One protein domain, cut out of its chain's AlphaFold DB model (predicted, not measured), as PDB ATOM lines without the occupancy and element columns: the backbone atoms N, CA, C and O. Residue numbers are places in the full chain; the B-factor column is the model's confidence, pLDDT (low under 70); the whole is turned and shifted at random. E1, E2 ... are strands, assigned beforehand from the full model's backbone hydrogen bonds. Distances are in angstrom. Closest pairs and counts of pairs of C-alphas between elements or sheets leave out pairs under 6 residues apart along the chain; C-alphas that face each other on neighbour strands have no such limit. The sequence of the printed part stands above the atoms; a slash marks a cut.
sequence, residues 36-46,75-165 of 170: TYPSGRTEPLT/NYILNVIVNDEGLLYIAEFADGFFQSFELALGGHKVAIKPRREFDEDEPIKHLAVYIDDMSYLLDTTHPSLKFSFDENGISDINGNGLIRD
ATOM      1  N   THR A  36     -18.773 -32.300  54.209       98.69
ATOM      2  CA  THR A  36     -18.912 -32.856  55.565       98.69
ATOM      3  C   THR A  36     -19.933 -33.984  55.539       98.69
ATOM      4  O   THR A  36     -21.050 -33.799  55.059       98.69
ATOM      5  N   TYR A  37     -19.548 -35.152  56.044       98.25
ATOM      6  CA  TYR A  37     -20.384 -36.349  56.112       98.25
ATOM      7  C   TYR A  37     -21.153 -36.422  57.441       98.25
ATOM      8  O   TYR A  37     -20.726 -35.796  58.413       98.25
ATOM      9  N   PRO A  38     -22.220 -37.241  57.542       95.94
ATOM     10  CA  PRO A  38     -23.006 -37.387  58.777       95.94
ATOM     11  C   PRO A  38     -22.189 -37.789  60.015       95.94
ATOM     12  O   PRO A  38     -22.547 -37.457  61.138       95.94
ATOM     13  N   SER A  39     -21.056 -38.469  59.819       96.12
ATOM     14  CA  SER A  39     -20.121 -38.834  60.890       96.12
ATOM     15  C   SER A  39     -19.307 -37.658  61.448       96.12
ATOM     16  O   SER A  39     -18.516 -37.849  62.369       96.12
ATOM     17  N   GLY A  40     -19.428 -36.465  60.861       96.69
ATOM     18  CA  GLY A  40     -18.579 -35.303  61.133       96.69
ATOM     19  C   GLY A  40     -17.232 -35.331  60.402       96.69
ATOM     20  O   GLY A  40     -16.486 -34.355  60.456       96.69
ATOM     21  N   ARG A  41     -16.903 -36.421  59.688       97.56
ATOM     22  CA  ARG A  41     -15.718 -36.476  58.820       97.56
ATOM     23  C   ARG A  41     -15.842 -35.432  57.712       97.56
ATOM     24  O   ARG A  41     -16.899 -35.297  57.103       97.56
ATOM     25  N   THR A  42     -14.736 -34.766  57.401       98.31
ATOM     26  CA  THR A  42     -14.646 -33.823  56.282       98.31
ATOM     27  C   THR A  42     -13.686 -34.318  55.212       98.31
ATOM     28  O   THR A  42     -12.652 -34.903  55.540       98.31
ATOM     29  N   GLU A  43     -13.979 -34.015  53.952       98.19
ATOM     30  CA  GLU A  43     -13.074 -34.235  52.821       98.19
ATOM     31  C   GLU A  43     -12.865 -32.939  52.033       98.19
ATOM     32  O   GLU A  43     -13.820 -32.171  51.881       98.19
ATOM     33  N   PRO A  44     -11.640 -32.671  51.540       98.12
ATOM     34  CA  PRO A  44     -11.394 -31.540  50.659       98.12
ATOM     35  C   PRO A  44     -12.261 -31.624  49.403       98.12
ATOM     36  O   PRO A  44     -12.334 -32.668  48.758       98.12
ATOM     37  N   LEU A  45     -12.876 -30.503  49.044       98.12
ATOM     38  CA  LEU A  45     -13.627 -30.342  47.809       98.12
ATOM     39  C   LEU A  45     -12.846 -29.406  46.887       98.12
ATOM     40  O   LEU A  45     -12.578 -28.263  47.249       98.12
ATOM     41  N   THR A  46     -12.512 -29.880  45.690       97.38
ATOM     42  CA  THR A  46     -11.905 -29.060  44.638       97.38
ATOM     43  C   THR A  46     -12.809 -29.075  43.421       97.38
ATOM     44  O   THR A  46     -12.970 -30.103  42.761       97.38
ATOM     45  N   ASN A  75     -24.061 -20.476  30.969       97.94
ATOM     46  CA  ASN A  75     -24.159 -20.954  32.345       97.94
ATOM     47  C   ASN A  75     -23.797 -22.442  32.490       97.94
ATOM     48  O   ASN A  75     -23.746 -23.179  31.505       97.94
ATOM     49  N   TYR A  76     -23.604 -22.866  33.739       98.19
ATOM     50  CA  TYR A  76     -23.538 -24.256  34.187       98.19
ATOM     51  C   TYR A  76     -24.571 -24.489  35.295       98.19
ATOM     52  O   TYR A  76     -24.722 -23.650  36.185       98.19
ATOM     53  N   ILE A  77     -25.267 -25.628  35.255       98.31
ATOM     54  CA  ILE A  77     -26.252 -26.020  36.270       98.31
ATOM     55  C   ILE A  77     -25.675 -27.153  37.113       98.31
ATOM     56  O   ILE A  77     -25.485 -28.261  36.616       98.31
ATOM     57  N   LEU A  78     -25.439 -26.876  38.392       98.38
ATOM     58  CA  LEU A  78     -25.099 -27.878  39.391       98.38
ATOM     59  C   LEU A  78     -26.392 -28.431  39.991       98.38
ATOM     60  O   LEU A  78     -27.146 -27.693  40.630       98.38
ATOM     61  N   ASN A  79     -26.661 -29.712  39.766       98.50
ATOM     62  CA  ASN A  79     -27.857 -30.363  40.291       98.50
ATOM     63  C   ASN A  79     -27.604 -30.869  41.709       98.50
ATOM     64  O   ASN A  79     -26.559 -31.452  41.990       98.50
ATOM     65  N   VAL A  80     -28.585 -30.666  42.583       98.62
ATOM     66  CA  VAL A  80     -28.549 -31.124  43.968       98.62
ATOM     67  C   VAL A  80     -29.739 -32.040  44.194       98.62
ATOM     68  O   VAL A  80     -30.849 -31.745  43.756       98.62
ATOM     69  N   ILE A  81     -29.512 -33.149  44.889       98.56
ATOM     70  CA  ILE A  81     -30.572 -34.038  45.363       98.56
ATOM     71  C   ILE A  81     -30.516 -34.058  46.885       98.56
ATOM     72  O   ILE A  81     -29.437 -34.197  47.455       98.56
ATOM     73  N   VAL A  82     -31.669 -33.933  47.529       98.31
ATOM     74  CA  VAL A  82     -31.843 -34.123  48.969       98.31
ATOM     75  C   VAL A  82     -32.656 -35.393  49.184       98.31
ATOM     76  O   VAL A  82     -33.761 -35.499  48.646       98.31
ATOM     77  N   ASN A  83     -32.116 -36.363  49.923       97.31
ATOM     78  CA  ASN A  83     -32.857 -37.580  50.261       97.31
ATOM     79  C   ASN A  83     -33.832 -37.356  51.433       97.31
ATOM     80  O   ASN A  83     -33.941 -36.268  52.000       97.31
ATOM     81  N   ASP A  84     -34.561 -38.412  51.770       96.56
ATOM     82  CA  ASP A  84     -35.472 -38.501  52.911       96.56
ATOM     83  C   ASP A  84     -34.778 -38.302  54.266       96.56
ATOM     84  O   ASP A  84     -35.384 -37.754  55.175       96.56
ATOM     85  N   GLU A  85     -33.496 -38.641  54.385       96.81
ATOM     86  CA  GLU A  85     -32.667 -38.365  55.572       96.81
ATOM     87  C   GLU A  85     -32.105 -36.928  55.609       96.81
ATOM     88  O   GLU A  85     -31.309 -36.582  56.485       96.81
ATOM     89  N   GLY A  86     -32.469 -36.076  54.644       96.75
ATOM     90  CA  GLY A  86     -31.995 -34.695  54.593       96.75
ATOM     91  C   GLY A  86     -30.536 -34.532  54.140       96.75
ATOM     92  O   GLY A  86     -29.947 -33.462  54.293       96.75
ATOM     93  N   LEU A  87     -29.937 -35.575  53.575       98.25
ATOM     94  CA  LEU A  87     -28.577 -35.581  53.054       98.25
ATOM     95  C   LEU A  87     -28.539 -35.163  51.584       98.25
ATOM     96  O   LEU A  87     -29.445 -35.440  50.801       98.25
ATOM     97  N   LEU A  88     -27.440 -34.523  51.207       98.56
ATOM     98  CA  LEU A  88     -27.170 -33.975  49.888       98.56
ATOM     99  C   LEU A  88     -26.436 -34.978  49.007       98.56
ATOM    100  O   LEU A  88     -25.490 -35.622  49.453       98.56
ATOM    101  N   TYR A  89     -26.786 -35.020  47.729       98.56
ATOM    102  CA  TYR A  89     -25.990 -35.641  46.680       98.56
ATOM    103  C   TYR A  89     -25.742 -34.644  45.549       98.56
ATOM    104  O   TYR A  89     -26.675 -34.032  45.020       98.56
ATOM    105  N   ILE A  90     -24.467 -34.493  45.192       98.50
ATOM    106  CA  ILE A  90     -23.971 -33.680  44.080       98.50
ATOM    107  C   ILE A  90     -22.873 -34.502  43.407       98.50
ATOM    108  O   ILE A  90     -21.831 -34.759  44.016       98.50
ATOM    109  N   ALA A  91     -23.114 -34.927  42.167       97.75
ATOM    110  CA  ALA A  91     -22.263 -35.884  41.459       97.75
ATOM    111  C   ALA A  91     -20.823 -35.380  41.261       97.75
ATOM    112  O   ALA A  91     -19.879 -36.161  41.193       97.75
ATOM    113  N   GLU A  92     -20.643 -34.066  41.178       97.50
ATOM    114  CA  GLU A  92     -19.345 -33.426  41.013       97.50
ATOM    115  C   GLU A  92     -18.503 -33.422  42.294       97.50
ATOM    116  O   GLU A  92     -17.297 -33.176  42.212       97.50
ATOM    117  N   PHE A  93     -19.109 -33.639  43.469       97.94
ATOM    118  CA  PHE A  93     -18.466 -33.382  44.763       97.94
ATOM    119  C   PHE A  93     -18.069 -34.657  45.510       97.94
ATOM    120  O   PHE A  93     -17.002 -34.674  46.122       97.94
ATOM    121  N   ALA A  94     -18.899 -35.703  45.477       96.00
ATOM    122  CA  ALA A  94     -18.639 -36.941  46.211       96.00
ATOM    123  C   ALA A  94     -19.357 -38.155  45.603       96.00
ATOM    124  O   ALA A  94     -20.435 -38.037  45.018       96.00
ATOM    125  N   ASP A  95     -18.795 -39.343  45.836       93.88
ATOM    126  CA  ASP A  95     -19.389 -40.636  45.472       93.88
ATOM    127  C   ASP A  95     -20.408 -41.098  46.537       93.88
ATOM    128  O   ASP A  95     -20.291 -42.179  47.114       93.88
ATOM    129  N   GLY A  96     -21.400 -40.257  46.850       96.50
ATOM    130  CA  GLY A  96     -22.455 -40.589  47.811       96.50
ATOM    131  C   GLY A  96     -23.089 -39.384  48.498       96.50
ATOM    132  O   GLY A  96     -22.776 -38.234  48.194       96.50
ATOM    133  N   PHE A  97     -24.001 -39.673  49.428       98.25
ATOM    134  CA  PHE A  97     -24.699 -38.655  50.204       98.25
ATOM    135  C   PHE A  97     -23.812 -38.067  51.310       98.25
ATOM    136  O   PHE A  97     -23.059 -38.777  51.979       98.25
ATOM    137  N   PHE A  98     -23.928 -36.760  51.528       98.69
ATOM    138  CA  PHE A  98     -23.194 -36.007  52.542       98.69
ATOM    139  C   PHE A  98     -24.092 -34.961  53.211       98.69
ATOM    140  O   PHE A  98     -25.153 -34.619  52.708       98.69
ATOM    141  N   GLN A  99     -23.696 -34.444  54.370       98.38
ATOM    142  CA  GLN A  99     -24.543 -33.551  55.165       98.38
ATOM    143  C   GLN A  99     -24.489 -32.097  54.681       98.38
ATOM    144  O   GLN A  99     -25.499 -31.399  54.652       98.38
ATOM    145  N   SER A 100     -23.296 -31.611  54.343       98.62
ATOM    146  CA  SER A 100     -23.104 -30.219  53.938       98.62
ATOM    147  C   SER A 100     -21.876 -30.048  53.064       98.62
ATOM    148  O   SER A 100     -20.940 -30.848  53.132       98.62
ATOM    149  N   PHE A 101     -21.832 -28.951  52.319       98.75
ATOM    150  CA  PHE A 101     -20.610 -28.497  51.669       98.75
ATOM    151  C   PHE A 101     -20.422 -26.994  51.839       98.75
ATOM    152  O   PHE A 101     -21.382 -26.242  52.014       98.75
ATOM    153  N   GLU A 102     -19.170 -26.571  51.742       98.50
ATOM    154  CA  GLU A 102     -18.766 -25.179  51.582       98.50
ATOM    155  C   GLU A 102     -17.790 -25.126  50.410       98.50
ATOM    156  O   GLU A 102     -16.885 -25.958  50.340       98.50
ATOM    157  N   LEU A 103     -17.964 -24.171  49.501       98.62
ATOM    158  CA  LEU A 103     -17.126 -23.992  48.321       98.62
ATOM    159  C   LEU A 103     -16.903 -22.499  48.069       98.62
ATOM    160  O   LEU A 103     -17.859 -21.734  47.947       98.62
ATOM    161  N   ALA A 104     -15.642 -22.092  47.964       98.50
ATOM    162  CA  ALA A 104     -15.259 -20.774  47.476       98.50
ATOM    163  C   ALA A 104     -14.682 -20.919  46.068       98.50
ATOM    164  O   ALA A 104     -13.780 -21.727  45.872       98.50
ATOM    165  N   LEU A 105     -15.191 -20.159  45.097       97.31
ATOM    166  CA  LEU A 105     -14.754 -20.217  43.699       97.31
ATOM    167  C   LEU A 105     -15.006 -18.884  42.994       97.31
ATOM    168  O   LEU A 105     -16.067 -18.289  43.161       97.31
ATOM    169  N   GLY A 106     -14.040 -18.405  42.208       94.25
ATOM    170  CA  GLY A 106     -14.217 -17.199  41.384       94.25
ATOM    171  C   GLY A 106     -14.667 -15.947  42.152       94.25
ATOM    172  O   GLY A 106     -15.419 -15.151  41.613       94.25
ATOM    173  N   GLY A 107     -14.261 -15.792  43.418       95.88
ATOM    174  CA  GLY A 107     -14.683 -14.676  44.277       95.88
ATOM    175  C   GLY A 107     -16.027 -14.869  44.990       95.88
ATOM    176  O   GLY A 107     -16.336 -14.091  45.890       95.88
ATOM    177  N   HIS A 108     -16.769 -15.927  44.668       98.00
ATOM    178  CA  HIS A 108     -18.040 -16.266  45.298       98.00
ATOM    179  C   HIS A 108     -17.888 -17.325  46.387       98.00
ATOM    180  O   HIS A 108     -16.926 -18.102  46.410       98.00
ATOM    181  N   LYS A 109     -18.882 -17.393  47.273       98.31
ATOM    182  CA  LYS A 109     -19.033 -18.450  48.277       98.31
ATOM    183  C   LYS A 109     -20.387 -19.118  48.136       98.31
ATOM    184  O   LYS A 109     -21.417 -18.456  48.149       98.31
ATOM    185  N   VAL A 110     -20.381 -20.442  48.076       98.50
ATOM    186  CA  VAL A 110     -21.586 -21.262  47.993       98.50
ATOM    187  C   VAL A 110     -21.529 -22.335  49.068       98.50
ATOM    188  O   VAL A 110     -20.509 -23.001  49.239       98.50
ATOM    189  N   ALA A 111     -22.623 -22.524  49.794       98.62
ATOM    190  CA  ALA A 111     -22.738 -23.600  50.766       98.62
ATOM    191  C   ALA A 111     -24.178 -24.098  50.872       98.62
ATOM    192  O   ALA A 111     -25.121 -23.322  50.735       98.62
ATOM    193  N   ILE A 112     -24.345 -25.374  51.206       98.56
ATOM    194  CA  ILE A 112     -25.601 -25.900  51.745       98.56
ATOM    195  C   ILE A 112     -25.267 -26.553  53.076       98.56
ATOM    196  O   ILE A 112     -24.387 -27.412  53.132       98.56
ATOM    197  N   LYS A 113     -25.932 -26.114  54.148       97.69
ATOM    198  CA  LYS A 113     -25.666 -26.582  55.514       97.69
ATOM    199  C   LYS A 113     -26.934 -26.632  56.371       97.69
ATOM    200  O   LYS A 113     -27.864 -25.858  56.112       97.69
ATOM    201  N   PRO A 114     -26.957 -27.471  57.420       96.62
ATOM    202  CA  PRO A 114     -28.011 -27.439  58.425       96.62
ATOM    203  C   PRO A 114     -28.165 -26.047  59.060       96.62
ATOM    204  O   PRO A 114     -27.181 -25.374  59.374       96.62
ATOM    205  N   ARG A 115     -29.414 -25.619  59.256       94.38
ATOM    206  CA  ARG A 115     -29.820 -24.383  59.957       94.38
ATOM    207  C   ARG A 115     -30.638 -24.647  61.221       94.38
ATOM    208  O   ARG A 115     -30.795 -23.750  62.042       94.38
ATOM    209  N   ARG A 116     -31.194 -25.849  61.346       93.50
ATOM    210  CA  ARG A 116     -31.966 -26.331  62.495       93.50
ATOM    211  C   ARG A 116     -31.834 -27.849  62.590       93.50
ATOM    212  O   ARG A 116     -31.218 -28.466  61.721       93.50
ATOM    213  N   GLU A 117     -32.419 -28.425  63.630       94.88
ATOM    214  CA  GLU A 117     -32.522 -29.874  63.788       94.88
ATOM    215  C   GLU A 117     -33.343 -30.500  62.652       94.88
ATOM    216  O   GLU A 117     -34.287 -29.887  62.129       94.88
ATOM    217  N   PHE A 118     -32.920 -31.702  62.254       96.00
ATOM    218  CA  PHE A 118     -33.588 -32.518  61.249       96.00
ATOM    219  C   PHE A 118     -34.963 -32.968  61.746       96.00
ATOM    220  O   PHE A 118     -35.156 -33.217  62.934       96.00
ATOM    221  N   ASP A 119     -35.903 -33.043  60.812       95.00
ATOM    222  CA  ASP A 119     -37.286 -33.435  61.036       95.00
ATOM    223  C   ASP A 119     -37.690 -34.359  59.883       95.00
ATOM    224  O   ASP A 119     -37.638 -33.944  58.722       95.00
ATOM    225  N   GLU A 120     -38.038 -35.603  60.208       93.06
ATOM    226  CA  GLU A 120     -38.370 -36.658  59.242       93.06
ATOM    227  C   GLU A 120     -39.603 -36.301  58.398       93.06
ATOM    228  O   GLU A 120     -39.674 -36.674  57.226       93.06
ATOM    229  N   ASP A 121     -40.537 -35.520  58.950       93.56
ATOM    230  CA  ASP A 121     -41.730 -35.066  58.229       93.56
ATOM    231  C   ASP A 121     -41.413 -33.905  57.262       93.56
ATOM    232  O   ASP A 121     -42.167 -33.628  56.323       93.56
ATOM    233  N   GLU A 122     -40.284 -33.212  57.462       93.06
ATOM    234  CA  GLU A 122     -39.884 -32.021  56.706       93.06
ATOM    235  C   GLU A 122     -38.389 -32.030  56.309       93.06
ATOM    236  O   GLU A 122     -37.643 -31.090  56.631       93.06
ATOM    237  N   PRO A 123     -37.928 -33.030  55.536       89.94
ATOM    238  CA  PRO A 123     -36.508 -33.348  55.396       89.94
ATOM    239  C   PRO A 123     -35.674 -32.231  54.764       89.94
ATOM    240  O   PRO A 123     -34.506 -32.069  55.098       89.94
ATOM    241  N   ILE A 124     -36.247 -31.385  53.904       95.31
ATOM    242  CA  ILE A 124     -35.504 -30.276  53.278       95.31
ATOM    243  C   ILE A 124     -35.415 -29.024  54.160       95.31
ATOM    244  O   ILE A 124     -34.526 -28.193  53.976       95.31
ATOM    245  N   LYS A 125     -36.320 -28.853  55.132       95.00
ATOM    246  CA  LYS A 125     -36.461 -27.581  55.860       95.00
ATOM    247  C   LYS A 125     -35.398 -27.366  56.934       95.00
ATOM    248  O   LYS A 125     -35.297 -26.263  57.486       95.00
ATOM    249  N   HIS A 126     -34.642 -28.408  57.268       95.81
ATOM    250  CA  HIS A 126     -33.510 -28.296  58.176       95.81
ATOM    251  C   HIS A 126     -32.257 -27.720  57.500       95.81
ATOM    252  O   HIS A 126     -31.332 -27.317  58.203       95.81
ATOM    253  N   LEU A 127     -32.244 -27.608  56.167       97.38
ATOM    254  CA  LEU A 127     -31.143 -27.068  55.369       97.38
ATOM    255  C   LEU A 127     -31.383 -25.609  54.972       97.38
ATOM    256  O   LEU A 127     -32.516 -25.142  54.852       97.38
ATOM    257  N   ALA A 128     -30.288 -24.896  54.721       97.69
ATOM    258  CA  ALA A 128     -30.294 -23.629  54.006       97.69
ATOM    259  C   ALA A 128     -29.155 -23.578  52.989       97.69
ATOM    260  O   ALA A 128     -28.069 -24.119  53.222       97.69
ATOM    261  N   VAL A 129     -29.415 -22.882  51.886       98.38
ATOM    262  CA  VAL A 129     -28.427 -22.545  50.863       98.38
ATOM    263  C   VAL A 129     -27.896 -21.147  51.140       98.38
ATOM    264  O   VAL A 129     -28.663 -20.229  51.419       98.38
ATOM    265  N   TYR A 130     -26.586 -20.980  51.047       98.19
ATOM    266  CA  TYR A 130     -25.894 -19.710  51.197       98.19
ATOM    267  C   TYR A 130     -25.168 -19.418  49.893       98.19
ATOM    268  O   TYR A 130     -24.401 -20.255  49.420       98.19
ATOM    269  N   ILE A 131     -25.436 -18.250  49.320       98.06
ATOM    270  CA  ILE A 131     -24.776 -17.740  48.121       98.06
ATOM    271  C   ILE A 131     -24.306 -16.334  48.474       98.06
ATOM    272  O   ILE A 131     -25.121 -15.436  48.683       98.06
ATOM    273  N   ASP A 132     -22.995 -16.171  48.603       96.62
ATOM    274  CA  ASP A 132     -22.341 -14.956  49.078       96.62
ATOM    275  C   ASP A 132     -22.937 -14.462  50.411       96.62
ATOM    276  O   ASP A 132     -22.868 -15.161  51.426       96.62
ATOM    277  N   ASP A 133     -23.525 -13.266  50.419       93.94
ATOM    278  CA  ASP A 133     -24.153 -12.647  51.593       93.94
ATOM    279  C   ASP A 133     -25.631 -13.038  51.780       93.94
ATOM    280  O   ASP A 133     -26.302 -12.544  52.692       93.94
ATOM    281  N   MET A 134     -26.164 -13.894  50.909       95.62
ATOM    282  CA  MET A 134     -27.582 -14.231  50.842       95.62
ATOM    283  C   MET A 134     -27.834 -15.660  51.315       95.62
ATOM    284  O   MET A 134     -27.047 -16.572  51.067       95.62
ATOM    285  N   SER A 135     -28.974 -15.859  51.966       96.81
ATOM    286  CA  SER A 135     -29.456 -17.155  52.436       96.81
ATOM    287  C   SER A 135     -30.815 -17.483  51.820       96.81
ATOM    288  O   SER A 135     -31.645 -16.607  51.543       96.81
ATOM    289  N   TYR A 136     -31.041 -18.773  51.604       97.69
ATOM    290  CA  TYR A 136     -32.241 -19.305  50.983       97.69
ATOM    291  C   TYR A 136     -32.677 -20.601  51.668       97.69
ATOM    292  O   TYR A 136     -31.857 -21.400  52.124       97.69
ATOM    293  N   LEU A 137     -33.984 -20.813  51.709       97.00
ATOM    294  CA  LEU A 137     -34.631 -22.068  52.063       97.00
ATOM    295  C   LEU A 137     -34.828 -22.909  50.803       97.00
ATOM    296  O   LEU A 137     -35.033 -22.358  49.722       97.00
ATOM    297  N   LEU A 138     -34.809 -24.229  50.951       97.31
ATOM    298  CA  LEU A 138     -35.164 -25.149  49.876       97.31
ATOM    299  C   LEU A 138     -36.693 -25.282  49.806       97.31
ATOM    300  O   LEU A 138     -37.341 -25.440  50.841       97.31
ATOM    301  N   ASP A 139     -37.258 -25.251  48.599       96.06
ATOM    302  CA  ASP A 139     -38.685 -25.528  48.349       96.06
ATOM    303  C   ASP A 139     -38.936 -26.900  47.692       96.06
ATOM    304  O   ASP A 139     -40.080 -27.323  47.526       96.06
ATOM    305  N   THR A 140     -37.857 -27.607  47.350       97.12
ATOM    306  CA  THR A 140     -37.856 -28.884  46.639       97.12
ATOM    307  C   THR A 140     -36.692 -29.758  47.102       97.12
ATOM    308  O   THR A 140     -35.673 -29.266  47.589       97.12
ATOM    309  N   THR A 141     -36.820 -31.069  46.908       97.44
ATOM    310  CA  THR A 141     -35.738 -32.047  47.099       97.44
ATOM    311  C   THR A 141     -34.735 -32.064  45.946       97.44
ATOM    312  O   THR A 141     -33.685 -32.680  46.074       97.44
ATOM    313  N   HIS A 142     -35.032 -31.393  44.828       98.25
ATOM    314  CA  HIS A 142     -34.164 -31.341  43.646       98.25
ATOM    315  C   HIS A 142     -33.808 -29.897  43.256       98.25
ATOM    316  O   HIS A 142     -34.163 -29.459  42.155       98.25
ATOM    317  N   PRO A 143     -33.190 -29.099  44.149       98.38
ATOM    318  CA  PRO A 143     -32.798 -27.749  43.789       98.38
ATOM    319  C   PRO A 143     -31.592 -27.786  42.847       98.38
ATOM    320  O   PRO A 143     -30.900 -28.796  42.692       98.38
ATOM    321  N   SER A 144     -31.306 -26.656  42.215       98.56
ATOM    322  CA  SER A 144     -30.095 -26.518  41.412       98.56
ATOM    323  C   SER A 144     -29.472 -25.148  41.576       98.56
ATOM    324  O   SER A 144     -30.157 -24.175  41.891       98.56
ATOM    325  N   LEU A 145     -28.161 -25.077  41.365       98.56
ATOM    326  CA  LEU A 145     -27.403 -23.834  41.370       98.56
ATOM    327  C   LEU A 145     -26.945 -23.530  39.947       98.56
ATOM    328  O   LEU A 145     -26.242 -24.323  39.320       98.56
ATOM    329  N   LYS A 146     -27.362 -22.379  39.433       98.56
ATOM    330  CA  LYS A 146     -26.988 -21.847  38.131       98.56
ATOM    331  C   LYS A 146     -25.842 -20.860  38.297       98.56
ATOM    332  O   LYS A 146     -26.044 -19.765  38.813       98.56
ATOM    333  N   PHE A 147     -24.684 -21.230  37.771       98.56
ATOM    334  CA  PHE A 147     -23.522 -20.361  37.628       98.56
ATOM    335  C   PHE A 147     -23.597 -19.718  36.249       98.56
ATOM    336  O   PHE A 147     -23.528 -20.433  35.251       98.56
ATOM    337  N   SER A 148     -23.803 -18.407  36.181       98.38
ATOM    338  CA  SER A 148     -23.797 -17.665  34.916       98.38
ATOM    339  C   SER A 148     -22.398 -17.127  34.646       98.38
ATOM    340  O   SER A 148     -21.676 -16.792  35.587       98.38
ATOM    341  N   PHE A 149     -22.015 -17.068  33.371       97.69
ATOM    342  CA  PHE A 149     -20.672 -16.653  32.979       97.69
ATOM    343  C   PHE A 149     -20.691 -15.425  32.075       97.69
ATOM    344  O   PHE A 149     -21.630 -15.221  31.301       97.69
ATOM    345  N   ASP A 150     -19.632 -14.631  32.165       95.12
ATOM    346  CA  ASP A 150     -19.302 -13.559  31.232       95.12
ATOM    347  C   ASP A 150     -17.834 -13.671  30.780       95.12
ATOM    348  O   ASP A 150     -17.156 -14.670  31.028       95.12
ATOM    349  N   GLU A 151     -17.335 -12.647  30.089       92.44
ATOM    350  CA  GLU A 151     -15.944 -12.571  29.635       92.44
ATOM    351  C   GLU A 151     -14.885 -12.633  30.746       92.44
ATOM    352  O   GLU A 151     -13.737 -12.943  30.437       92.44
ATOM    353  N   ASN A 152     -15.241 -12.383  32.009       92.81
ATOM    354  CA  ASN A 152     -14.322 -12.333  33.148       92.81
ATOM    355  C   ASN A 152     -14.410 -13.565  34.061       92.81
ATOM    356  O   ASN A 152     -13.530 -13.761  34.903       92.81
ATOM    357  N   GLY A 153     -15.443 -14.398  33.918       95.62
ATOM    358  CA  GLY A 153     -15.620 -15.604  34.719       95.62
ATOM    359  C   GLY A 153     -17.054 -15.789  35.180       95.62
ATOM    360  O   GLY A 153     -17.984 -15.699  34.383       95.62
ATOM    361  N   ILE A 154     -17.227 -16.113  36.462       97.81
ATOM    362  CA  ILE A 154     -18.548 -16.231  37.084       97.81
ATOM    363  C   ILE A 154     -19.080 -14.817  37.297       97.81
ATOM    364  O   ILE A 154     -18.466 -14.033  38.015       97.81
ATOM    365  N   SER A 155     -20.204 -14.498  36.664       97.31
ATOM    366  CA  SER A 155     -20.848 -13.190  36.792       97.31
ATOM    367  C   SER A 155     -21.954 -13.187  37.839       97.31
ATOM    368  O   SER A 155     -22.226 -12.153  38.446       97.31
ATOM    369  N   ASP A 156     -22.606 -14.334  38.044       97.69
ATOM    370  CA  ASP A 156     -23.726 -14.468  38.967       97.69
ATOM    371  C   ASP A 156     -23.975 -15.931  39.357       97.69
ATOM    372  O   ASP A 156     -23.713 -16.857  38.578       97.69
ATOM    373  N   ILE A 157     -24.547 -16.136  40.543       98.25
ATOM    374  CA  ILE A 157     -24.975 -17.444  41.040       98.25
ATOM    375  C   ILE A 157     -26.408 -17.324  41.551       98.25
ATOM    376  O   ILE A 157     -26.685 -16.639  42.530       98.25
ATOM    377  N   ASN A 158     -27.318 -18.066  40.927       96.81
ATOM    378  CA  ASN A 158     -28.714 -18.148  41.352       96.81
ATOM    379  C   ASN A 158     -29.106 -19.588  41.629       96.81
ATOM    380  O   ASN A 158     -28.535 -20.510  41.054       96.81
ATOM    381  N   GLY A 159     -30.129 -19.791  42.452       96.06
ATOM    382  CA  GLY A 159     -30.717 -21.110  42.633       96.06
ATOM    383  C   GLY A 159     -32.105 -21.234  42.028       96.06
ATOM    384  O   GLY A 159     -32.873 -20.275  42.006       96.06
ATOM    385  N   ASN A 160     -32.423 -22.437  41.563       97.44
ATOM    386  CA  ASN A 160     -33.788 -22.863  41.292       97.44
ATOM    387  C   ASN A 160     -34.274 -23.764  42.430       97.44
ATOM    388  O   ASN A 160     -33.496 -24.540  42.988       97.44
ATOM    389  N   GLY A 161     -35.561 -23.665  42.744       97.19
ATOM    390  CA  GLY A 161     -36.148 -24.363  43.880       97.19
ATOM    391  C   GLY A 161     -35.721 -23.797  45.243       97.19
ATOM    392  O   GLY A 161     -35.572 -24.530  46.227       97.19
ATOM    393  N   LEU A 162     -35.429 -22.492  45.272       97.19
ATOM    394  CA  LEU A 162     -34.967 -21.761  46.445       97.19
ATOM    395  C   LEU A 162     -35.901 -20.584  46.747       97.19
ATOM    396  O   LEU A 162     -36.249 -19.803  45.861       97.19
ATOM    397  N   ILE A 163     -36.218 -20.390  48.026       96.06
ATOM    398  CA  ILE A 163     -36.972 -19.239  48.532       96.06
ATOM    399  C   ILE A 163     -36.037 -18.393  49.388       96.06
ATOM    400  O   ILE A 163     -35.413 -18.904  50.312       96.06
ATOM    401  N   ARG A 164     -35.945 -17.088  49.116       94.69
ATOM    402  CA  ARG A 164     -35.100 -16.183  49.911       94.69
ATOM    403  C   ARG A 164     -35.480 -16.240  51.389       94.69
ATOM    404  O   ARG A 164     -36.643 -16.038  51.741       94.69
ATOM    405  N   ASP A 165     -34.490 -16.450  52.249       92.06
ATOM    406  CA  ASP A 165     -34.701 -16.444  53.689       92.06
ATOM    407  C   ASP A 165     -34.703 -15.001  54.214       92.06
ATOM    408  O   ASP A 165     -33.700 -14.288  54.183       92.06
TER     409      ASP A 165
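Overview. This is residues 36 to 46 and 75 to 165 of the 170 residues of an uncharacterized protein of Idiomarina sp (UniProt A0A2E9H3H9). This is a small strand sandwich: a twisted five-stranded sheet partly face to face with a three-stranded sheet, joined along one side where E8 turns into E9. E1 lies beyond the E3 edge of the larger sheet, and the E4 to E5 loop reaches out at one end. The printed part has 102 residues, no named helix and nine strands, E1 to E9 in chain order, an all-strand domain. The antiparallel sheets run E3-E4-E5-E6-E9 and E2-E7-E8; the whole is compact, radius of gyration of the C-alphas 13.3 A, but elongated, spanning 44 by 28 by 21 A.

Along the chain. Find C-alpha 100 at (-23.104, -30.219, 53.938), where E3, residues 100 to 105, begins. E4, 108 to 114, runs 19.9 A; E5 is 127 to 131, E6 134 to 138, and E9, 162 to 164, ends at (-35.100, -16.183, 49.911). In the other sheet find E2, 75 to 79, E7, 144 to 150, 19.7 A, and E8, 153 to 160, 20.6 A. E1 is 42 to 46.

Arrangement. E3 to E6 form a meander, each strand the antiparallel neighbour of the one before: look at N 103 and O 110, 2.8 A, N 111 and O 130, 2.9 A, and N 129 and O 136, 2.9 A. E9 is the antiparallel neighbour of E6, with N 137 and O 163 within hydrogen-bond range at 2.8 A. E7 pairs with E2, N 78 and O 145, 2.8 A, and with E8, N 146 and O 158, 2.7 A. Between the sheets, the closest C-alphas of E5 and E8 are Ile 131 and Ile 157, 7.1 A. E8 bends by 50 degrees at residue 156 and runs on into E9 at 97 degrees. E1 pairs with no named strand.

Size, cuts and confidence. Residues 47 to 74 are cut out, with 19.2 A between C-alphas 46 and 75. The long links are E2 to E3 and E4 to E5. No printed residue is under pLDDT 70.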